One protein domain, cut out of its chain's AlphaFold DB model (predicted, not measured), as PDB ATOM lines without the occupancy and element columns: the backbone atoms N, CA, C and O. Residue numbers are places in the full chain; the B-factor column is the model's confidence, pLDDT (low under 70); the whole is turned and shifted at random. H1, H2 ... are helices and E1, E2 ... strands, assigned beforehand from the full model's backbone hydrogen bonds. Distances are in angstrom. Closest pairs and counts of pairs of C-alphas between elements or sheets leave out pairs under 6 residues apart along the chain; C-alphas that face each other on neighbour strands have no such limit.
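Overview. This is residues 37 to 78 of the 329 residues of the protein "ATPase" of Klebsiella pneumoniae (UniProt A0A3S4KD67). A two-strand hairpin, E1 and E2, leads directly into the longest helix, H1, and hairpin and helix follow one another along the length of the domain. From the far end of H1 a long unnamed stretch folds back to pair briefly with E2, then leads to the short helix H2, off to one side of H1. The printed part has 42 residues, with two named strands and two named helices in the order E1, E2, H1, H2; the two-strand sheet is antiparallel and the class is mixed, helices and strands. The whole is compact, with a radius of gyration of the C-alphas of 9.8 A and spans of 27 by 18 by 14 A.

Arrangement. E1, residues 38 to 41, and E2, residues 44 to 47, form an antiparallel hairpin with 144 degrees between their directions. N 39 and O 46 are 2.9 A apart and N 46 and O 39 2.8 A, both within hydrogen-bond range. Residues 46 to 47 of E2 also pair antiparallel with residues 64 to 65. A tight link with no residue between joins E2 to H1, residues 48 to 58. The closest C-alphas of E1 and H1, those of Thr 38 and Ser 48, are 6.3 A apart. H2, residues 71 to 74, is close to H1 but not clearly touching, with the C-alphas of Leu 50 and Ala 71 closest at 7.6 A. H2 is apart from E1 and E2. In H1 every O i to N i+4 pair is within hydrogen-bond range; H2 is too short for such a pair, and its one O i to N i+3 pair is within range.

Along the chain. E1 begins at C-alpha 38 (194.581, 110.393, 192.726) and measures 10.1 A from first to last C-alpha; E2 measures 10.3 A. H1 measures 14.9 A and ends at C-alpha 58 (194.668, 91.859, 184.203). H2 measures 5.5 A and ends at C-alpha 74 (203.222, 101.184, 183.592).

Size, cuts and confidence. The two C-alphas farthest apart, those of Ser 43 and His 59, are 27.1 A apart. The printed part has no cut. The link from H1 to H2, residues 59 to 70, is long. The mean pLDDT of the printed part is 93.1, and no printed residue is under 70.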
ATOM      1  N   GLY A  37     190.204 108.693 191.303       92.94
ATOM      2  CA  GLY A  37     191.111 109.828 191.267       92.94
ATOM      3  C   GLY A  37     192.482 109.497 191.832       92.94
ATOM      4  O   GLY A  37     192.858 108.333 191.977       92.94
ATOM      5  N   THR A  38     193.256 110.536 192.122       94.75
ATOM      6  CA  THR A  38     194.581 110.393 192.726       94.75
ATOM      7  C   THR A  38     194.516 110.491 194.240       94.75
ATOM      8  O   THR A  38     193.780 111.317 194.775       94.75
ATOM      9  N   PHE A  39     195.330 109.699 194.927       94.31
ATOM     10  CA  PHE A  39     195.466 109.733 196.380       94.31
ATOM     11  C   PHE A  39     196.934 109.580 196.786       94.31
ATOM     12  O   PHE A  39     197.741 109.019 196.044       94.31
ATOM     13  N   THR A  40     197.282 110.093 197.963       96.12
ATOM     14  CA  THR A  40     198.652 110.058 198.486       96.12
ATOM     15  C   THR A  40     198.766 109.001 199.572       96.12
ATOM     16  O   THR A  40     197.947 108.955 200.486       96.12
ATOM     17  N   GLU A  41     199.809 108.183 199.495       94.00
ATOM     18  CA  GLU A  41     200.162 107.206 200.519       94.00
ATOM     19  C   GLU A  41     201.670 107.303 200.782       94.00
ATOM     20  O   GLU A  41     202.497 107.075 199.893       94.00
ATOM     21  N   GLY A  42     202.034 107.726 201.996       92.31
ATOM     22  CA  GLY A  42     203.414 108.086 202.326       92.31
ATOM     23  C   GLY A  42     203.927 109.232 201.445       92.31
ATOM     24  O   GLY A  42     203.334 110.307 201.406       92.31
ATOM     25  N   SER A  43     205.034 109.004 200.733       92.62
ATOM     26  CA  SER A  43     205.658 109.980 199.824       92.62
ATOM     27  C   SER A  43     205.274 109.802 198.347       92.62
ATOM     28  O   SER A  43     205.826 110.481 197.479       92.62
ATOM     29  N   ALA A  44     204.360 108.878 198.031       94.06
ATOM     30  CA  ALA A  44     203.976 108.554 196.662       94.06
ATOM     31  C   ALA A  44     202.508 108.898 196.376       94.06
ATOM     32  O   ALA A  44     201.633 108.758 197.228       94.06
ATOM     33  N   VAL A  45     202.253 109.323 195.137       95.69
ATOM     34  CA  VAL A  45     200.908 109.559 194.605       95.69
ATOM     35  C   VAL A  45     200.495 108.352 193.771       95.69
ATOM     36  O   VAL A  45     201.231 107.920 192.882       95.69
ATOM     37  N   PHE A  46     199.313 107.824 194.046       95.94
ATOM     38  CA  PHE A  46     198.690 106.702 193.352       95.94
ATOM     39  C   PHE A  46     197.400 107.151 192.671       95.94
ATOM     40  O   PHE A  46     196.871 108.220 192.973       95.94
ATOM     41  N   SER A  47     196.889 106.343 191.743       95.75
ATOM     42  CA  SER A  47     195.609 106.590 191.074       95.75
ATOM     43  C   SER A  47     194.696 105.375 191.179       95.75
ATOM     44  O   SER A  47     195.044 104.290 190.713       95.75
ATOM     45  N   SER A  48     193.509 105.563 191.759       95.69
ATOM     46  CA  SER A  48     192.469 104.531 191.783       95.69
ATOM     47  C   SER A  48     191.851 104.308 190.400       95.69
ATOM     48  O   SER A  48     191.443 103.193 190.098       95.69
ATOM     49  N   GLN A  49     191.867 105.320 189.523       94.50
ATOM     50  CA  GLN A  49     191.455 105.175 188.122       94.50
ATOM     51  C   GLN A  49     192.390 104.236 187.352       94.50
ATOM     52  O   GLN A  49     191.925 103.341 186.652       94.50
ATOM     53  N   LEU A  50     193.707 104.414 187.502       95.00
ATOM     54  CA  LEU A  50     194.687 103.527 186.867       95.00
ATOM     55  C   LEU A  50     194.653 102.121 187.476       95.00
ATOM     56  O   LEU A  50     194.789 101.149 186.747       95.00
ATOM     57  N   ALA A  51     194.420 102.001 188.786       95.38
ATOM     58  CA  ALA A  51     194.216 100.701 189.426       95.38
ATOM     59  C   ALA A  51     192.977  99.968 188.877       95.38
ATOM     60  O   ALA A  51     193.015  98.754 188.706       95.38
ATOM     61  N   PHE A  52     191.899 100.697 188.568       95.44
ATOM     62  CA  PHE A  52     190.713 100.130 187.927       95.44
ATOM     63  C   PHE A  52     190.992  99.685 186.484       95.44
ATOM     64  O   PHE A  52     190.601  98.589 186.103       95.44
ATOM     65  N   TYR A  53     191.712 100.481 185.689       95.12
ATOM     66  CA  TYR A  53     192.116 100.062 184.340       95.12
ATOM     67  C   TYR A  53     193.047  98.852 184.350       95.12
ATOM     68  O   TYR A  53     192.890  97.965 183.519       95.12
ATOM     69  N   GLU A  54     193.972  98.787 185.307       95.31
ATOM     70  CA  GLU A  54     194.796  97.601 185.525       95.31
ATOM     71  C   GLU A  54     193.925  96.379 185.830       95.31
ATOM     72  O   GLU A  54     194.103  95.341 185.201       95.31
ATOM     73  N   TYR A  55     192.935  96.514 186.719       95.81
ATOM     74  CA  TYR A  55     191.996  95.431 187.009       95.81
ATOM     75  C   TYR A  55     191.236  94.976 185.757       95.81
ATOM     76  O   TYR A  55     191.126  93.784 185.527       95.81
ATOM     77  N   LEU A  56     190.778  95.879 184.891       95.50
ATOM     78  CA  LEU A  56     190.110  95.477 183.645       95.50
ATOM     79  C   LEU A  56     191.051  94.786 182.641       95.50
ATOM     80  O   LEU A  56     190.599  93.987 181.827       95.50
ATOM     81  N   LEU A  57     192.349  95.102 182.680       94.38
ATOM     82  CA  LEU A  57     193.368  94.528 181.794       94.38
ATOM     83  C   LEU A  57     193.931  93.197 182.285       94.38
ATOM     84  O   LEU A  57     194.427  92.413 181.478       94.38
ATOM     85  N   THR A  58     193.961  92.989 183.598       94.94
ATOM     86  CA  THR A  58     194.668  91.859 184.203       94.94
ATOM     87  C   THR A  58     193.795  91.069 185.167       94.94
ATOM     88  O   THR A  58     194.247  90.068 185.691       94.94
ATOM     89  N   HIS A  59     192.582  91.518 185.471       95.50
ATOM     90  CA  HIS A  59     191.701  90.930 186.487       95.50
ATOM     91  C   HIS A  59     192.316  90.852 187.898       95.50
ATOM     92  O   HIS A  59     191.920  90.059 188.748       95.50
ATOM     93  N   GLN A  60     193.308  91.704 188.188       93.56
ATOM     94  CA  GLN A  60     193.955  91.786 189.499       93.56
ATOM     95  C   GLN A  60     194.091  93.242 189.939       93.56
ATOM     96  O   GLN A  60     194.581  94.095 189.202       93.56
ATOM     97  N   TRP A  61     193.688  93.529 191.176       93.38
ATOM     98  CA  TRP A  61     193.864  94.854 191.755       93.38
ATOM     99  C   TRP A  61     195.334  95.114 192.074       93.38
ATOM    100  O   TRP A  61     195.948  94.420 192.885       93.38
ATOM    101  N   ARG A  62     195.886  96.181 191.495       92.31
ATOM    102  CA  ARG A  62     197.233  96.668 191.803       92.31
ATOM    103  C   ARG A  62     197.204  98.177 191.981       92.31
ATOM    104  O   ARG A  62     196.637  98.904 191.170       92.31
ATOM    105  N   LYS A  63     197.851  98.674 193.038       93.00
ATOM    106  CA  LYS A  63     198.059 100.117 193.206       93.00
ATOM    107  C   LYS A  63     199.021 100.606 192.122       93.00
ATOM    108  O   LYS A  63     200.163 100.153 192.062       93.00
ATOM    109  N   VAL A  64     198.578 101.553 191.298       93.88
ATOM    110  CA  VAL A  64     199.400 102.140 190.231       93.88
ATOM    111  C   VAL A  64     199.869 103.527 190.652       93.88
ATOM    112  O   VAL A  64     199.064 104.414 190.950       93.88
ATOM    113  N   ARG A  65     201.192 103.708 190.707       93.31
ATOM    114  CA  ARG A  65     201.818 104.991 191.041       93.31
ATOM    115  C   ARG A  65     201.705 105.946 189.856       93.31
ATOM    116  O   ARG A  65     202.008 105.573 188.726       93.31
ATOM    117  N   VAL A  66     201.343 107.196 190.124       93.44
ATOM    118  CA  VAL A  66     201.386 108.261 189.120       93.44
ATOM    119  C   VAL A  66     202.842 108.673 188.921       93.44
ATOM    120  O   VAL A  66     203.524 109.083 189.863       93.44
ATOM    121  N   THR A  67     203.332 108.536 187.692       90.44
ATOM    122  CA  THR A  67     204.704 108.891 187.313       90.44
ATOM    123  C   THR A  67     204.694 109.803 186.086       90.44
ATOM    124  O   THR A  67     203.637 110.144 185.562       90.44
ATOM    125  N   ARG A  68     205.878 110.227 185.632       90.81
ATOM    126  CA  ARG A  68     206.027 110.982 184.376       90.81
ATOM    127  C   ARG A  68     205.943 110.087 183.132       90.81
ATOM    128  O   ARG A  68     205.948 110.610 182.023       90.81
ATOM    129  N   THR A  69     205.912 108.770 183.320       92.88
ATOM    130  CA  THR A  69     205.819 107.778 182.251       92.88
ATOM    131  C   THR A  69     204.364 107.654 181.785       92.88
ATOM    132  O   THR A  69     203.458 107.740 182.622       92.88
ATOM    133  N   PRO A  70     204.108 107.458 180.480       91.38
ATOM    134  CA  PRO A  70     202.765 107.191 179.981       91.38
ATOM    135  C   PRO A  70     202.080 106.028 180.708       91.38
ATOM    136  O   PRO A  70     202.710 105.034 181.062       91.38
ATOM    137  N   ALA A  71     200.764 106.138 180.906       89.25
ATOM    138  CA  ALA A  71     199.998 105.154 181.671       89.25
ATOM    139  C   ALA A  71     200.075 103.737 181.069       89.25
ATOM    140  O   ALA A  71     200.138 102.759 181.807       89.25
ATOM    141  N   TYR A  72     200.109 103.624 179.739       88.62
ATOM    142  CA  TYR A  72     200.169 102.336 179.043       88.62
ATOM    143  C   TYR A  72     201.501 101.593 179.227       88.62
ATOM    144  O   TYR A  72     201.518 100.379 179.088       88.62
ATOM    145  N   ASP A  73     202.591 102.285 179.575       90.56
ATOM    146  CA  ASP A  73     203.901 101.656 179.813       90.56
ATOM    147  C   ASP A  73     204.041 101.120 181.247       90.56
ATOM    148  O   ASP A  73     204.951 100.349 181.546       90.56
ATOM    149  N   VAL A  74     203.177 101.566 182.168       89.06
ATOM    150  CA  VAL A  74     203.222 101.184 183.592       89.06
ATOM    151  C   VAL A  74     202.110 100.211 183.994       89.06
ATOM    152  O   VAL A  74     202.161  99.650 185.094       89.06
ATOM    153  N   MET A  75     201.112 100.031 183.126       90.38
ATOM    154  CA  MET A  75     199.984  99.106 183.273       90.38
ATOM    155  C   MET A  75     200.197  97.826 182.449       90.38
ATOM    156  O   MET A  75     201.144  97.730 181.675       90.38
ATOM    157  N   GLY A  76     199.318  96.840 182.622       84.56
ATOM    158  CA  GLY A  76     199.339  95.587 181.870       84.56
ATOM    159  C   GLY A  76     200.404  94.615 182.366       84.56
ATOM    160  O   GLY A  76     201.104  94.002 181.565       84.56
ATOM    161  N   ALA A  77     200.542  94.455 183.687       86.19
ATOM    162  CA  ALA A  77     201.516  93.545 184.296       86.19
ATOM    163  C   ALA A  77     201.144  92.045 184.156       86.19
ATOM    164  O   ALA A  77     201.355  91.259 185.082       86.19
ATOM    165  N   ALA A  78     200.574  91.646 183.016       92.56
ATOM    166  CA  ALA A  78     200.175  90.281 182.692       92.56
ATOM    167  C   ALA A  78     200.239  90.028 181.177       92.56
ATOM    168  O   ALA A  78     200.026  90.936 180.373       92.56
TER     169      ALA A  78